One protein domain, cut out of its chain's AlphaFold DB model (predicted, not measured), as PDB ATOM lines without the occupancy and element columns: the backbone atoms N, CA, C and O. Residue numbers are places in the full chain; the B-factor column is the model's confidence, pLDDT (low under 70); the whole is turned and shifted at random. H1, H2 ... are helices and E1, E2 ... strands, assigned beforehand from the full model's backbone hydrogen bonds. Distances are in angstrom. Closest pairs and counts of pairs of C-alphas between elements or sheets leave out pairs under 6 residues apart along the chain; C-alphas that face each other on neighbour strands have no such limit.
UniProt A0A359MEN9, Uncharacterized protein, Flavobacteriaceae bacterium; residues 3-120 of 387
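What this domain is: This is residues 3 to 120 of the 387 residues of an uncharacterized protein of Flavobacteriaceae bacterium (UniProt A0A359MEN9). Helix H5 forms the core, with H1 and H4 packed on opposite sides of it, H2 crossing it on a third, and a small sheet of two strands, E1 and E2, near it on the side away from H2. H3 folds back beside H2 as a helical hairpin, and a long link after E2 leads to the short H6, farthest from the mean of the C-alphas. The printed part has 118 residues, with six named helices and two named strands in the order H1, H2, H3, H4, E1, H5, E2, H6; the class is mostly helix and the sheet is parallel. The whole is compact, with a radius of gyration of the C-alphas of 13.6 A, and rounded, with spans of 37 by 28 by 27 A.

How they stand to each other: Residues 3 to 4 pair, antiparallel, with residues 100 to 101 of E2, residues 100 to 104. H1, residues 6 to 9, touches H5, residues 87 to 96, the closest C-alphas being those of Pro 6 and Leu 94, 5.4 A apart. H2, residues 15 to 24, touches H5 at a steep tilt of 47 degrees, the same way, closest at the C-alphas of Tyr 21 and Ala 91, 4.6 A. H3, residues 30 to 44, touches H2 in a hairpin, opposite ways at a tilt of 36 degrees, only just steep, closest at the C-alphas of Tyr 23 and Phe 32, 5.0 A. H4, residues 56 to 68, touches H5 with residues 63 to 67 alone, at a steep tilt of 41 degrees, the same way; its Ile 67 and Ala 92 of H5 have the closest C-alphas, 4.8 A. E1, residues 75 to 77, is parallel to E2, with N 75 and O 101 2.9 A apart and N 103 and O 75 3.0 A apart, within hydrogen-bond range. E1, H5 and E2 make a strand-helix-strand unit, two parallel neighbour strands with a helix between, and its crossover is right-handed. H6, residues 117 to 120, only just touches H3, at residues 39 to 43 of H3 alone, with 3 pairs of C-alphas within 8 A, the closest those of Ile 42 and Phe 120, 7.7 A. H3 and H5 are apart. In H4 and H5 every O i to N i+4 pair is within hydrogen-bond range, in H2 5 of 6 and in H3 9 of 11; H1 and H6 are too short for such a pair.

Where its parts are: H1 begins at C-alpha 6 (22.609, 27.596, -13.973). From first to last C-alpha H2 is 14.7 A long, H3 21.4 A, H4 18.5 A, H5 14.3 A and E2 13.3 A. H6 ends at C-alpha 120 (32.130, 13.997, 1.389).

The domain as a whole: The farthest C-alphas, those of Gly 30 and Lys 107, are 39.9 A apart. The printed part has no cut. The links H3 to H4 and E2 to H6 are long. Mean pLDDT of the printed part is 92.5; residues 49 to 52 are under 70.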
ATOM      1  N   THR A   3      19.944  25.651 -23.820       93.31
ATOM      2  CA  THR A   3      20.635  26.542 -22.886       93.31
ATOM      3  C   THR A   3      19.746  26.738 -21.664       93.31
ATOM      4  O   THR A   3      18.563  27.033 -21.813       93.31
ATOM      5  N   ARG A   4      20.297  26.580 -20.455       94.31
ATOM      6  CA  ARG A   4      19.546  26.712 -19.194       94.31
ATOM      7  C   ARG A   4      20.167  27.724 -18.247       94.31
ATOM      8  O   ARG A   4      21.373  27.976 -18.290       94.31
ATOM      9  N   ASN A   5      19.337  28.269 -17.359       95.12
ATOM     10  CA  ASN A   5      19.818  29.041 -16.225       95.12
ATOM     11  C   ASN A   5      20.589  28.102 -15.274       95.12
ATOM     12  O   ASN A   5      20.085  27.026 -14.937       95.12
ATOM     13  N   PRO A   6      21.811  28.457 -14.839       95.62
ATOM     14  CA  PRO A   6      22.609  27.596 -13.973       95.62
ATOM     15  C   PRO A   6      21.918  27.244 -12.645       95.62
ATOM     16  O   PRO A   6      22.158  26.162 -12.113       95.62
ATOM     17  N   ILE A   7      21.032  28.091 -12.106       96.12
ATOM     18  CA  ILE A   7      20.349  27.773 -10.839       96.12
ATOM     19  C   ILE A   7      19.384  26.583 -10.952       96.12
ATOM     20  O   ILE A   7      19.206  25.837  -9.985       96.12
ATOM     21  N   ASP A   8      18.830  26.353 -12.143       94.69
ATOM     22  CA  ASP A   8      17.916  25.239 -12.420       94.69
ATOM     23  C   ASP A   8      18.660  23.899 -12.498       94.69
ATOM     24  O   ASP A   8      18.078  22.835 -12.312       94.69
ATOM     25  N   LEU A   9      19.971  23.955 -12.741       96.06
ATOM     26  CA  LEU A   9      20.864  22.802 -12.818       96.06
ATOM     27  C   LEU A   9      21.546  22.480 -11.481       96.06
ATOM     28  O   LEU A   9      22.130  21.404 -11.317       96.06
ATOM     29  N   LEU A  10      21.481  23.398 -10.512       97.25
ATOM     30  CA  LEU A  10      21.961  23.157  -9.159       97.25
ATOM     31  C   LEU A  10      20.952  22.278  -8.405       97.25
ATOM     32  O   LEU A  10      19.912  22.747  -7.933       97.25
ATOM     33  N   THR A  11      21.290  20.994  -8.283       95.88
ATOM     34  CA  THR A  11      20.452  19.963  -7.656       95.88
ATOM     35  C   THR A  11      21.087  19.404  -6.386       95.88
ATOM     36  O   THR A  11      22.289  19.547  -6.146       95.88
ATOM     37  N   HIS A  12      20.281  18.706  -5.585       95.44
ATOM     38  CA  HIS A  12      20.713  18.104  -4.325       95.44
ATOM     39  C   HIS A  12      21.822  17.047  -4.454       95.44
ATOM     40  O   HIS A  12      22.564  16.813  -3.505       95.44
ATOM     41  N   LYS A  13      21.984  16.445  -5.639       96.19
ATOM     42  CA  LYS A  13      23.051  15.474  -5.928       96.19
ATOM     43  C   LYS A  13      24.429  16.111  -6.119       96.19
ATOM     44  O   LYS A  13      25.409  15.384  -6.242       96.19
ATOM     45  N   ARG A  14      24.514  17.444  -6.202       97.00
ATOM     46  CA  ARG A  14      25.723  18.190  -6.583       97.00
ATOM     47  C   ARG A  14      26.186  19.141  -5.481       97.00
ATOM     48  O   ARG A  14      26.378  20.336  -5.704       97.00
ATOM     49  N   PHE A  15      26.382  18.601  -4.278       98.25
ATOM     50  CA  PHE A  15      26.918  19.335  -3.124       98.25
ATOM     51  C   PHE A  15      28.281  19.969  -3.445       98.25
ATOM     52  O   PHE A  15      28.576  21.107  -3.079       98.25
ATOM     53  N   ASP A  16      29.080  19.245  -4.226       98.00
ATOM     54  CA  ASP A  16      30.394  19.635  -4.730       98.00
ATOM     55  C   ASP A  16      30.399  20.946  -5.541       98.00
ATOM     56  O   ASP A  16      31.426  21.627  -5.604       98.00
ATOM     57  N   VAL A  17      29.281  21.298  -6.185       98.50
ATOM     58  CA  VAL A  17      29.137  22.539  -6.964       98.50
ATOM     59  C   VAL A  17      29.073  23.743  -6.040       98.50
ATOM     60  O   VAL A  17      29.665  24.772  -6.348       98.50
ATOM     61  N   VAL A  18      28.415  23.616  -4.887       98.62
ATOM     62  CA  VAL A  18      28.262  24.720  -3.932       98.62
ATOM     63  C   VAL A  18      29.607  25.082  -3.297       98.62
ATOM     64  O   VAL A  18      29.919  26.261  -3.158       98.62
ATOM     65  N   ILE A  19      30.459  24.090  -3.006       98.25
ATOM     66  CA  ILE A  19      31.837  24.326  -2.532       98.25
ATOM     67  C   ILE A  19      32.641  25.104  -3.583       98.25
ATOM     68  O   ILE A  19      33.318  26.082  -3.268       98.25
ATOM     69  N   LYS A  20      32.541  24.701  -4.855       98.25
ATOM     70  CA  LYS A  20      33.218  25.383  -5.968       98.25
ATOM     71  C   LYS A  20      32.671  26.796  -6.183       98.25
ATOM     72  O   LYS A  20      33.447  27.707  -6.445       98.25
ATOM     73  N   TYR A  21      31.361  26.987  -6.042       98.56
ATOM     74  CA  TYR A  21      30.712  28.296  -6.123       98.56
ATOM     75  C   TYR A  21      31.193  29.235  -5.011       98.56
ATOM     76  O   TYR A  21      31.497  30.396  -5.285       98.56
ATOM     77  N   LEU A  22      31.324  28.737  -3.777       98.12
ATOM     78  CA  LEU A  22      31.860  29.513  -2.654       98.12
ATOM     79  C   LEU A  22      33.259  30.052  -2.960       98.12
ATOM     80  O   LEU A  22      33.528  31.221  -2.699       98.12
ATOM     81  N   TYR A  23      34.127  29.238  -3.565       98.06
ATOM     82  CA  TYR A  23      35.438  29.714  -3.998       98.06
ATOM     83  C   TYR A  23      35.353  30.683  -5.187       98.06
ATOM     84  O   TYR A  23      35.937  31.762  -5.133       98.06
ATOM     85  N   ALA A  24      34.567  30.360  -6.219       97.44
ATOM     86  CA  ALA A  24      34.406  31.215  -7.399       97.44
ATOM     87  C   ALA A  24      33.895  32.625  -7.058       97.44
ATOM     88  O   ALA A  24      34.338  33.605  -7.648       97.44
ATOM     89  N   SER A  25      32.992  32.727  -6.083       95.69
ATOM     90  CA  SER A  25      32.440  33.997  -5.601       95.69
ATOM     91  C   SER A  25      33.375  34.783  -4.682       95.69
ATOM     92  O   SER A  25      33.086  35.937  -4.377       95.69
ATOM     93  N   ASN A  26      34.500  34.192  -4.266       94.94
ATOM     94  CA  ASN A  26      35.423  34.776  -3.298       94.94
ATOM     95  C   ASN A  26      36.890  34.455  -3.642       94.94
ATOM     96  O   ASN A  26      37.650  34.002  -2.790       94.94
ATOM     97  N   LEU A  27      37.309  34.683  -4.891       93.06
ATOM     98  CA  LEU A  27      38.648  34.296  -5.373       93.06
ATOM     99  C   LEU A  27      39.818  34.916  -4.588       93.06
ATOM    100  O   LEU A  27      40.890  34.318  -4.523       93.06
ATOM    101  N   SER A  28      39.618  36.090  -3.982       88.38
ATOM    102  CA  SER A  28      40.612  36.765  -3.134       88.38
ATOM    103  C   SER A  28      40.664  36.235  -1.695       88.38
ATOM    104  O   SER A  28      41.566  36.596  -0.941       88.38
ATOM    105  N   SER A  29      39.712  35.390  -1.296       90.19
ATOM    106  CA  SER A  29      39.611  34.850   0.058       90.19
ATOM    107  C   SER A  29      40.508  33.631   0.235       90.19
ATOM    108  O   SER A  29      40.293  32.568  -0.361       90.19
ATOM    109  N   GLY A  30      41.487  33.761   1.132       87.12
ATOM    110  CA  GLY A  30      42.279  32.626   1.593       87.12
ATOM    111  C   GLY A  30      41.415  31.599   2.326       87.12
ATOM    112  O   GLY A  30      41.683  30.400   2.233       87.12
ATOM    113  N   PHE A  31      40.343  32.044   2.999       91.31
ATOM    114  CA  PHE A  31      39.390  31.131   3.610       91.31
ATOM    115  C   PHE A  31      38.725  30.242   2.565       91.31
ATOM    116  O   PHE A  31      38.849  29.039   2.707       91.31
ATOM    117  N   PHE A  32      38.068  30.764   1.523       95.62
ATOM    118  CA  PHE A  32      37.301  29.917   0.590       95.62
ATOM    119  C   PHE A  32      38.168  29.046  -0.329       95.62
ATOM    120  O   PHE A  32      37.721  27.977  -0.759       95.62
ATOM    121  N   LYS A  33      39.426  29.437  -0.566       96.25
ATOM    122  CA  LYS A  33      40.405  28.597  -1.267       96.25
ATOM    123  C   LYS A  33      40.691  27.288  -0.515       96.25
ATOM    124  O   LYS A  33      40.837  26.239  -1.143       96.25
ATOM    125  N   ASN A  34      40.713  27.319   0.820       95.25
ATOM    126  CA  ASN A  34      41.035  26.148   1.642       95.25
ATOM    127  C   ASN A  34      39.968  25.031   1.572       95.25
ATOM    128  O   ASN A  34      40.349  23.910   1.244       95.25
ATOM    129  N   PRO A  35      38.655  25.274   1.777       95.62
ATOM    130  CA  PRO A  35      37.611  24.280   1.559       95.62
ATOM    131  C   PRO A  35      37.582  23.727   0.139       95.62
ATOM    132  O   PRO A  35      37.337  22.537  -0.028       95.62
ATOM    133  N   TYR A  36      37.856  24.551  -0.880       97.50
ATOM    134  CA  TYR A  36      37.970  24.076  -2.261       97.50
ATOM    135  C   TYR A  36      39.138  23.094  -2.428       97.50
ATOM    136  O   TYR A  36      38.950  22.010  -2.988       97.50
ATOM    137  N   LYS A  37      40.315  23.437  -1.887       96.81
ATOM    138  CA  LYS A  37      41.494  22.562  -1.865       96.81
ATOM    139  C   LYS A  37      41.232  21.263  -1.102       96.81
ATOM    140  O   LYS A  37      41.510  20.195  -1.636       96.81
ATOM    141  N   GLU A  38      40.675  21.342   0.105       96.25
ATOM    142  CA  GLU A  38      40.350  20.178   0.941       96.25
ATOM    143  C   GLU A  38      39.366  19.246   0.223       96.25
ATOM    144  O   GLU A  38      39.636  18.053   0.087       96.25
ATOM    145  N   HIS A  39      38.284  19.803  -0.330       96.00
ATOM    146  CA  HIS A  39      37.314  19.067  -1.139       96.00
ATOM    147  C   HIS A  39      37.977  18.348  -2.324       96.00
ATOM    148  O   HIS A  39      37.699  17.175  -2.553       96.00
ATOM    149  N   LEU A  40      38.840  19.024  -3.094       94.88
ATOM    150  CA  LEU A  40      39.510  18.389  -4.235       94.88
ATOM    151  C   LEU A  40      40.467  17.279  -3.787       94.88
ATOM    152  O   LEU A  40      40.473  16.206  -4.387       94.88
ATOM    153  N   GLY A  41      41.212  17.506  -2.703       94.50
ATOM    154  CA  GLY A  41      42.129  16.517  -2.143       94.50
ATOM    155  C   GLY A  41      41.425  15.208  -1.788       94.50
ATOM    156  O   GLY A  41      41.883  14.140  -2.188       94.50
ATOM    157  N   ILE A  42      40.269  15.274  -1.121       93.44
ATOM    158  CA  ILE A  42      39.495  14.070  -0.763       93.44
ATOM    159  C   ILE A  42      38.703  13.475  -1.941       93.44
ATOM    160  O   ILE A  42      38.340  12.293  -1.928       93.44
ATOM    161  N   TRP A  43      38.390  14.296  -2.948       90.50
ATOM    162  CA  TRP A  43      37.611  13.881  -4.108       90.50
ATOM    163  C   TRP A  43      38.441  13.013  -5.049       90.50
ATOM    164  O   TRP A  43      38.085  11.861  -5.283       90.50
ATOM    165  N   ASN A  44      39.549  13.558  -5.556       86.81
ATOM    166  CA  ASN A  44      40.368  12.927  -6.591       86.81
ATOM    167  C   ASN A  44      41.879  13.000  -6.325       86.81
ATOM    168  O   ASN A  44      42.658  12.720  -7.235       86.81
ATOM    169  N   GLY A  45      42.311  13.420  -5.130       86.31
ATOM    170  CA  GLY A  45      43.736  13.517  -4.800       86.31
ATOM    171  C   GLY A  45      44.513  14.456  -5.725       86.31
ATOM    172  O   GLY A  45      45.682  14.206  -5.995       86.31
ATOM    173  N   PHE A  46      43.855  15.491  -6.263       86.06
ATOM    174  CA  PHE A  46      44.427  16.413  -7.255       86.06
ATOM    175  C   PHE A  46      44.910  15.733  -8.543       86.06
ATOM    176  O   PHE A  46      45.848  16.204  -9.179       86.06
ATOM    177  N   THR A  47      44.253  14.649  -8.962       78.62
ATOM    178  CA  THR A  47      44.584  13.950 -10.210       78.62
ATOM    179  C   THR A  47      43.360  13.845 -11.123       78.62
ATOM    180  O   THR A  47      42.270  13.463 -10.696       78.62
ATOM    181  N   GLU A  48      43.526  14.204 -12.398       75.69
ATOM    182  CA  GLU A  48      42.569  13.913 -13.476       75.69
ATOM    183  C   GLU A  48      43.128  12.821 -14.402       75.69
ATOM    184  O   GLU A  48      44.343  12.707 -14.606       75.69
ATOM    185  N   ASP A  49      42.230  12.029 -14.990       61.19
ATOM    186  CA  ASP A  49      42.595  10.947 -15.902       61.19
ATOM    187  C   ASP A  49      43.448  11.478 -17.074       61.19
ATOM    188  O   ASP A  49      43.173  12.540 -17.641       61.19
ATOM    189  N   LYS A  50      44.500  10.734 -17.442       59.91
ATOM    190  CA  LYS A  50      45.536  11.119 -18.433       59.91
ATOM    191  C   LYS A  50      46.513  12.240 -18.016       59.91
ATOM    192  O   LYS A  50      47.136  12.833 -18.893       59.91
ATOM    193  N   ARG A  51      46.695  12.520 -16.716       58.47
ATOM    194  CA  ARG A  51      47.718  13.456 -16.174       58.47
ATOM    195  C   ARG A  51      47.635  14.908 -16.686       58.47
ATOM    196  O   ARG A  51      48.623  15.629 -16.628       58.47
ATOM    197  N   LYS A  52      46.476  15.374 -17.168       64.62
ATOM    198  CA  LYS A  52      46.315  16.786 -17.587       64.62
ATOM    199  C   LYS A  52      46.399  17.775 -16.420       64.62
ATOM    200  O   LYS A  52      46.721  18.937 -16.640       64.62
ATOM    201  N   LYS A  53      46.090  17.312 -15.206       76.19
ATOM    202  CA  LYS A  53      46.231  18.038 -13.941       76.19
ATOM    203  C   LYS A  53      46.728  17.064 -12.884       76.19
ATOM    204  O   LYS A  53      46.167  15.970 -12.764       76.19
ATOM    205  N   SER A  54      47.768  17.457 -12.163       84.25
ATOM    206  CA  SER A  54      48.437  16.609 -11.165       84.25
ATOM    207  C   SER A  54      48.729  17.328  -9.848       84.25
ATOM    208  O   SER A  54      49.146  16.702  -8.877       84.25
ATOM    209  N   THR A  55      48.505  18.642  -9.806       89.31
ATOM    210  CA  THR A  55      48.698  19.488  -8.629       89.31
ATOM    211  C   THR A  55      47.434  20.283  -8.334       89.31
ATOM    212  O   THR A  55      46.595  20.484  -9.212       89.31
ATOM    213  N   PHE A  56      47.288  20.775  -7.103       92.75
ATOM    214  CA  PHE A  56      46.179  21.670  -6.775       92.75
ATOM    215  C   PHE A  56      46.215  22.941  -7.638       92.75
ATOM    216  O   PHE A  56      45.172  23.408  -8.085       92.75
ATOM    217  N   GLU A  57      47.408  23.458  -7.917       94.19
ATOM    218  CA  GLU A  57      47.656  24.651  -8.718       94.19
ATOM    219  C   GLU A  57      47.136  24.486 -10.157       94.19
ATOM    220  O   GLU A  57      46.532  25.415 -10.697       94.19
ATOM    221  N   ASP A  58      47.254  23.294 -10.752       91.06
ATOM    222  CA  ASP A  58      46.666  22.994 -12.067       91.06
ATOM    223  C   ASP A  58      45.131  23.107 -12.043       91.06
ATOM    224  O   ASP A  58      44.510  23.669 -12.955       91.06
ATOM    225  N   PHE A  59      44.494  22.578 -10.990       92.25
ATOM    226  CA  PHE A  59      43.043  22.686 -10.801       92.25
ATOM    227  C   PHE A  59      42.609  24.124 -10.536       92.25
ATOM    228  O   PHE A  59      41.575  24.548 -11.056       92.25
ATOM    229  N   ASP A  60      43.379  24.859  -9.740       95.25
ATOM    230  CA  ASP A  60      43.121  26.247  -9.368       95.25
ATOM    231  C   ASP A  60      43.169  27.161 -10.598       95.25
ATOM    232  O   ASP A  60      42.172  27.792 -10.952       95.25
ATOM    233  N   ASN A  61      44.279  27.123 -11.340       94.38
ATOM    234  CA  ASN A  61      44.478  27.914 -12.554       94.38
ATOM    235  C   ASN A  61      43.432  27.591 -13.629       94.38
ATOM    236  O   ASN A  61      42.865  28.492 -14.255       94.38
ATOM    237  N   SER A  62      43.124  26.304 -13.823       92.94
ATOM    238  CA  SER A  62      42.087  25.879 -14.766       92.94
ATOM    239  C   SER A  62      40.704  26.395 -14.370       92.94
ATOM    240  O   SER A  62      39.939  26.819 -15.240       92.94
ATOM    241  N   PHE A  63      40.373  26.390 -13.076       95.31
ATOM    242  CA  PHE A  63      39.082  26.879 -12.612       95.31
ATOM    243  C   PHE A  63      38.971  28.404 -12.699       95.31
ATOM    244  O   PHE A  63      37.965  28.907 -13.193       95.31
ATOM    245  N   ILE A  64      40.018  29.141 -12.318       95.56
ATOM    246  CA  ILE A  64      40.076  30.603 -12.468       95.56
ATOM    247  C   ILE A  64      39.917  30.996 -13.941       95.56
ATOM    248  O   ILE A  64      39.111  31.869 -14.272       95.56
ATOM    249  N   SER A  65      40.620  30.308 -14.846       94.19
ATOM    250  CA  SER A  65      40.463  30.515 -16.289       94.19
ATOM    251  C   SER A  65      39.014  30.286 -16.740       94.19
ATOM    252  O   SER A  65      38.453  31.100 -17.471       94.19
ATOM    253  N   MET A  66      38.364  29.230 -16.247       93.44
ATOM    254  CA  MET A  66      36.964  28.919 -16.550       93.44
ATOM    255  C   MET A  66      35.971  29.963 -16.023       93.44
ATOM    256  O   MET A  66      34.956  30.212 -16.662       93.44
ATOM    257  N   ILE A  67      36.247  30.584 -14.873       94.62
ATOM    258  CA  ILE A  67      35.419  31.664 -14.312       94.62
ATOM    259  C   ILE A  67      35.513  32.935 -15.170       94.62
ATOM    260  O   ILE A  67      34.521  33.651 -15.371       94.62
ATOM    261  N   ASN A  68      36.708  33.226 -15.677       92.62
ATOM    262  CA  ASN A  68      36.966  34.439 -16.442       92.62
ATOM    263  C   ASN A  68      36.455  34.332 -17.881       92.62
ATOM    264  O   ASN A  68      35.853  35.286 -18.384       92.62
ATOM    265  N   ASN A  69      36.608  33.164 -18.500       88.94
ATOM    266  CA  ASN A  69      36.277  32.930 -19.900       88.94
ATOM    267  C   ASN A  69      34.858  32.377 -20.094       88.94
ATOM    268  O   ASN A  69      34.240  31.827 -19.183       88.94
ATOM    269  N   LYS A  70      34.310  32.527 -21.305       78.50
ATOM    270  CA  LYS A  70      33.086  31.822 -21.698       78.50
ATOM    271  C   LYS A  70      33.463  30.396 -22.101       78.50
ATOM    272  O   LYS A  70      34.381  30.210 -22.892       78.50
ATOM    273  N   VAL A  71      32.759  29.403 -21.565       79.81
ATOM    274  CA  VAL A  71      32.933  27.999 -21.952       79.81
ATOM    275  C   VAL A  71      31.667  27.531 -22.649       79.81
ATOM    276  O   VAL A  71      30.637  27.361 -22.005       79.81
ATOM    277  N   ASP A  72      31.750  27.348 -23.965       83.06
ATOM    278  CA  ASP A  72      30.604  26.949 -24.793       83.06
ATOM    279  C   ASP A  72      30.343  25.433 -24.777       83.06
ATOM    280  O   ASP A  72      29.265  24.995 -25.190       83.06
ATOM    281  N   GLU A  73      31.297  24.632 -24.276       90.31
ATOM    282  CA  GLU A  73      31.168  23.173 -24.206       90.31
ATOM    283  C   GLU A  73      29.960  22.769 -23.340       90.31
ATOM    284  O   GLU A  73      29.903  23.125 -22.155       90.31
ATOM    285  N   PRO A  74      29.006  21.998 -23.894       93.25
ATOM    286  CA  PRO A  74      27.788  21.661 -23.182       93.25
ATOM    287  C   PRO A  74      28.049  20.699 -22.018       93.25
ATOM    288  O   PRO A  74      28.815  19.737 -22.137       93.25
ATOM    289  N   VAL A  75      27.364  20.910 -20.893       95.00
ATOM    290  CA  VAL A  75      27.405  19.977 -19.759       95.00
ATOM    291  C   VAL A  75      26.442  18.800 -19.965       95.00
ATOM    292  O   VAL A  75      25.300  19.013 -20.377       95.00
ATOM    293  N   PRO A  76      26.885  17.556 -19.695       96.19
ATOM    294  CA  PRO A  76      26.029  16.382 -19.779       96.19
ATOM    295  C   PRO A  76      25.065  16.319 -18.590       96.19
ATOM    296  O   PRO A  76      25.494  16.282 -17.433       96.19
ATOM    297  N   VAL A  77      23.772  16.266 -18.890       96.75
ATOM    298  CA  VAL A  77      22.676  16.149 -17.921       96.75
ATOM    299  C   VAL A  77      21.983  14.802 -18.129       96.75
ATOM    300  O   VAL A  77      21.725  14.392 -19.263       96.75
ATOM    301  N   ASN A  78      21.763  14.063 -17.045       95.38
ATOM    302  CA  ASN A  78      21.065  12.783 -17.087       95.38
ATOM    303  C   ASN A  78      19.538  12.972 -17.207       95.38
ATOM    304  O   ASN A  78      19.052  14.095 -17.043       95.38
ATOM    305  N   PRO A  79      18.768  11.913 -17.524       94.38
ATOM    306  CA  PRO A  79      17.309  12.005 -17.624       94.38
ATOM    307  C   PRO A  79      16.626  12.529 -16.350       94.38
ATOM    308  O   PRO A  79      15.572  13.153 -16.435       94.38
ATOM    309  N   GLU A  80      17.246  12.339 -15.182       92.62
ATOM    310  CA  GLU A  80      16.778  12.837 -13.883       92.62
ATOM    311  C   GLU A  80      17.090  14.332 -13.646       92.62
ATOM    312  O   GLU A  80      16.719  14.895 -12.616       92.62
ATOM    313  N   GLY A  81      17.760  15.008 -14.588       93.00
ATOM    314  CA  GLY A  81      18.067  16.440 -14.516       93.00
ATOM    315  C   GLY A  81      19.331  16.787 -13.722       93.00
ATOM    316  O   GLY A  81      19.567  17.952 -13.396       93.00
ATOM    317  N   HIS A  82      20.166  15.803 -13.407       95.50
ATOM    318  CA  HIS A  82      21.416  15.975 -12.684       95.50
ATOM    319  C   HIS A  82      22.624  15.983 -13.625       95.50
ATOM    320  O   HIS A  82      22.696  15.253 -14.613       95.50
ATOM    321  N   LEU A  83      23.625  16.800 -13.299       95.44
ATOM    322  CA  LEU A  83      24.862  16.852 -14.073       95.44
ATOM    323  C   LEU A  83      25.718  15.616 -13.790       95.44
ATOM    324  O   LEU A  83      26.208  15.469 -12.667       95.44
ATOM    325  N   ALA A  84      26.006  14.827 -14.824       93.75
ATOM    326  CA  ALA A  84      27.003  13.761 -14.748       93.75
ATOM    327  C   ALA A  84      28.427  14.332 -14.621       93.75
ATOM    328  O   ALA A  84      29.249  13.828 -13.869       93.75
ATOM    329  N   ASN A  85      28.714  15.440 -15.314       92.00
ATOM    330  CA  ASN A  85      29.997  16.144 -15.250       92.00
ATOM    331  C   ASN A  85      29.792  17.661 -15.441       92.00
ATOM    332  O   ASN A  85      28.694  18.118 -15.749       92.00
ATOM    333  N   GLY A  86      30.840  18.466 -15.248       93.81
ATOM    334  CA  GLY A  86      30.805  19.919 -15.413       93.81
ATOM    335  C   GLY A  86      30.593  20.691 -14.116       93.81
ATOM    336  O   GLY A  86      30.024  21.775 -14.146       93.81
ATOM    337  N   ALA A  87      31.051  20.152 -12.981       95.69
ATOM    338  CA  ALA A  87      30.956  20.798 -11.671       95.69
ATOM    339  C   ALA A  87      31.485  22.236 -11.650       95.69
ATOM    340  O   ALA A  87      30.794  23.166 -11.243       95.69
ATOM    341  N   HIS A  88      32.728  22.402 -12.105       95.38
ATOM    342  CA  HIS A  88      33.392  23.695 -12.185       95.38
ATOM    343  C   HIS A  88      32.683  24.620 -13.175       95.38
ATOM    344  O   HIS A  88      32.487  25.788 -12.860       95.38
ATOM    345  N   ARG A  89      32.209  24.093 -14.315       96.06
ATOM    346  CA  ARG A  89      31.451  24.880 -15.302       96.06
ATOM    347  C   ARG A  89      30.166  25.432 -14.702       96.06
ATOM    348  O   ARG A  89      29.897  26.620 -14.841       96.06
ATOM    349  N   LEU A  90      29.414  24.596 -13.989       97.00
ATOM    350  CA  LEU A  90      28.194  25.028 -13.320       97.00
ATOM    351  C   LEU A  90      28.485  26.055 -12.220       97.00
ATOM    352  O   LEU A  90      27.813  27.077 -12.158       97.00
ATOM    353  N   ALA A  91      29.508  25.836 -11.391       97.62
ATOM    354  CA  ALA A  91      29.896  26.784 -10.346       97.62
ATOM    355  C   ALA A  91      30.331  28.151 -10.909       97.62
ATOM    356  O   ALA A  91      29.911  29.191 -10.399       97.62
ATOM    357  N   ALA A  92      31.125  28.154 -11.984       96.88
ATOM    358  CA  ALA A  92      31.524  29.366 -12.694       96.88
ATOM    359  C   ALA A  92      30.309  30.087 -13.300       96.88
ATOM    360  O   ALA A  92      30.168  31.299 -13.144       96.88
ATOM    361  N   ALA A  93      29.406  29.341 -13.942       95.75
ATOM    362  CA  ALA A  93      28.176  29.870 -14.521       95.75
ATOM    363  C   ALA A  93      27.241  30.468 -13.455       95.75
ATOM    364  O   ALA A  93      26.737  31.570 -13.656       95.75
ATOM    365  N   LEU A  94      27.071  29.796 -12.306       96.56
ATOM    366  CA  LEU A  94      26.318  30.297 -11.149       96.56
ATOM    367  C   LEU A  94      26.878  31.635 -10.658       96.56
ATOM    368  O   LEU A  94      26.128  32.594 -10.505       96.56
ATOM    369  N   TYR A  95      28.194  31.719 -10.446       96.75
ATOM    370  CA  TYR A  95      28.835  32.952  -9.987       96.75
ATOM    371  C   TYR A  95      28.698  34.091 -11.002       96.75
ATOM    372  O   TYR A  95      28.361  35.215 -10.638       96.75
ATOM    373  N   ARG A  96      28.919  33.803 -12.288       95.38
ATOM    374  CA  ARG A  96      28.838  34.806 -13.354       95.38
ATOM    375  C   ARG A  96      27.409  35.114 -13.805       95.38
ATOM    376  O   ARG A  96      27.248  35.987 -14.651       95.38
ATOM    377  N   GLN A  97      26.414  34.395 -13.281       94.06
ATOM    378  CA  GLN A  97      25.012  34.452 -13.705       94.06
ATOM    379  C   GLN A  97      24.859  34.274 -15.224       94.06
ATOM    380  O   GLN A  97      24.098  34.974 -15.888       94.06
ATOM    381  N   ARG A  98      25.633  33.342 -15.793       92.69
ATOM    382  CA  ARG A  98      25.651  33.070 -17.236       92.69
ATOM    383  C   ARG A  98      24.885  31.785 -17.541       92.69
ATOM    384  O   ARG A  98      25.126  30.788 -16.860       92.69
ATOM    385  N   PRO A  99      24.019  31.769 -18.567       93.81
ATOM    386  CA  PRO A  99      23.399  30.535 -19.028       93.81
ATOM    387  C   PRO A  99      24.448  29.514 -19.477       93.81
ATOM    388  O   PRO A  99      25.531  29.881 -19.938       93.81
ATOM    389  N   ILE A 100      24.113  28.232 -19.362       94.00
ATOM    390  CA  ILE A 100      25.003  27.130 -19.727       94.00
ATOM    391  C   ILE A 100      24.344  26.235 -20.773       94.00
ATOM    392  O   ILE A 100      23.155  25.921 -20.686       94.00
ATOM    393  N   ASN A 101      25.125  25.829 -21.773       95.25
ATOM    394  CA  ASN A 101      24.679  24.864 -22.768       95.25
ATOM    395  C   ASN A 101      24.633  23.472 -22.144       95.25
ATOM    396  O   ASN A 101      25.551  23.076 -21.423       95.25
ATOM    397  N   ILE A 102      23.591  22.712 -22.454       96.44
ATOM    398  CA  ILE A 102      23.419  21.342 -21.986       96.44
ATOM    399  C   ILE A 102      23.259  20.375 -23.154       96.44
ATOM    400  O   ILE A 102      22.833  20.726 -24.263       96.44
ATOM    401  N   ARG A 103      23.598  19.120 -22.874       95.94
ATOM    402  CA  ARG A 103      23.291  17.963 -23.712       95.94
ATOM    403  C   ARG A 103      22.884  16.793 -22.830       95.94
ATOM    404  O   ARG A 103      23.273  16.733 -21.665       95.94
ATOM    405  N   ASN A 104      22.185  15.828 -23.409       96.75
ATOM    406  CA  ASN A 104      21.912  14.576 -22.717       96.75
ATOM    407  C   ASN A 104      23.210  13.781 -22.510       96.75
ATOM    408  O   ASN A 104      24.159  13.861 -23.306       96.75
ATOM    409  N   THR A 105      23.249  13.015 -21.426       96.38
ATOM    410  CA  THR A 105      24.288  12.009 -21.187       96.38
ATOM    411  C   THR A 105      24.266  10.932 -22.271       96.38
ATOM    412  O   THR A 105      23.220  10.534 -22.783       96.38
ATOM    413  N   THR A 106      25.447  10.435 -22.623       95.62
ATOM    414  CA  THR A 106      25.581   9.168 -23.350       95.62
ATOM    415  C   THR A 106      25.408   7.984 -22.391       95.62
ATOM    416  O   THR A 106      25.506   8.142 -21.174       95.62
ATOM    417  N   LYS A 107      25.243   6.761 -22.918       92.88
ATOM    418  CA  LYS A 107      25.155   5.536 -22.094       92.88
ATOM    419  C   LYS A 107      26.319   5.377 -21.101       92.88
ATOM    420  O   LYS A 107      26.110   4.856 -20.017       92.88
ATOM    421  N   LYS A 108      27.527   5.834 -21.455       92.75
ATOM    422  CA  LYS A 108      28.724   5.764 -20.592       92.75
ATOM    423  C   LYS A 108      28.765   6.850 -19.512       92.75
ATOM    424  O   LYS A 108      29.523   6.726 -18.561       92.75
ATOM    425  N   GLU A 109      27.991   7.918 -19.674       92.88
ATOM    426  CA  GLU A 109      27.945   9.054 -18.746       92.88
ATOM    427  C   GLU A 109      26.756   8.978 -17.783       92.88
ATOM    428  O   GLU A 109      26.677   9.781 -16.860       92.88
ATOM    429  N   ASN A 110      25.835   8.032 -17.980       91.19
ATOM    430  CA  ASN A 110      24.666   7.857 -17.125       91.19
ATOM    431  C   ASN A 110      24.972   6.950 -15.918       91.19
ATOM    432  O   ASN A 110      24.391   5.876 -15.770       91.19
ATOM    433  N   TYR A 111      25.939   7.359 -15.095       91.06
ATOM    434  CA  TYR A 111      26.335   6.665 -13.866       91.06
ATOM    435  C   TYR A 111      25.747   7.344 -12.614       91.06
ATOM    436  O   TYR A 111      25.412   8.532 -12.660       91.06
ATOM    437  N   PRO A 112      25.632   6.625 -11.477       91.94
ATOM    438  CA  PRO A 112      25.224   7.223 -10.210       91.94
ATOM    439  C   PRO A 112      26.127   8.396  -9.811       91.94
ATOM    440  O   PRO A 112      27.350   8.283  -9.795       91.94
ATOM    441  N   ILE A 113      25.524   9.533  -9.474       93.62
ATOM    442  CA  ILE A 113      26.264  10.739  -9.092       93.62
ATOM    443  C   ILE A 113      26.634  10.657  -7.612       93.62
ATOM    444  O   ILE A 113      25.786  10.828  -6.737       93.62
ATOM    445  N   GLU A 114      27.918  10.454  -7.333       93.62
ATOM    446  CA  GLU A 114      28.461  10.333  -5.975       93.62
ATOM    447  C   GLU A 114      28.994  11.667  -5.430       93.62
ATOM    448  O   GLU A 114      30.086  11.725  -4.879       93.62
ATOM    449  N   ALA A 115      28.253  12.764  -5.592       95.94
ATOM    450  CA  ALA A 115      28.703  14.117  -5.233       95.94
ATOM    451  C   ALA A 115      27.829  14.793  -4.157       95.94
ATOM    452  O   ALA A 115      27.720  16.023  -4.115       95.94
ATOM    453  N   ASP A 116      27.194  13.995  -3.294       96.06
ATOM    454  CA  ASP A 116      26.388  14.472  -2.169       96.06
ATOM    455  C   ASP A 116      27.208  14.664  -0.879       96.06
ATOM    456  O   ASP A 116      28.369  14.259  -0.764       96.06
ATOM    457  N   TYR A 117      26.594  15.286   0.132       97.38
ATOM    458  CA  TYR A 117      27.260  15.550   1.409       97.38
ATOM    459  C   TYR A 117      27.660  14.272   2.166       97.38
ATOM    460  O   TYR A 117      28.635  14.302   2.917       97.38
ATOM    461  N   LYS A 118      26.929  13.156   1.995       96.81
ATOM    462  CA  LYS A 118      27.201  11.889   2.694       96.81
ATOM    463  C   LYS A 118      28.514  11.298   2.189       96.81
ATOM    464  O   LYS A 118      29.313  10.821   2.993       96.81
ATOM    465  N   VAL A 119      28.767  11.373   0.879       96.50
ATOM    466  CA  VAL A 119      30.044  10.968   0.274       96.50
ATOM    467  C   VAL A 119      31.198  11.792   0.846       96.50
ATOM    468  O   VAL A 119      32.181  11.218   1.316       96.50
ATOM    469  N   PHE A 120      31.072  13.121   0.874       96.88
ATOM    470  CA  PHE A 120      32.130  13.997   1.389       96.88
ATOM    471  C   PHE A 120      32.372  13.840   2.889       96.88
ATOM    472  O   PHE A 120      33.524  13.845   3.320       96.88
TER     473      PHE A 120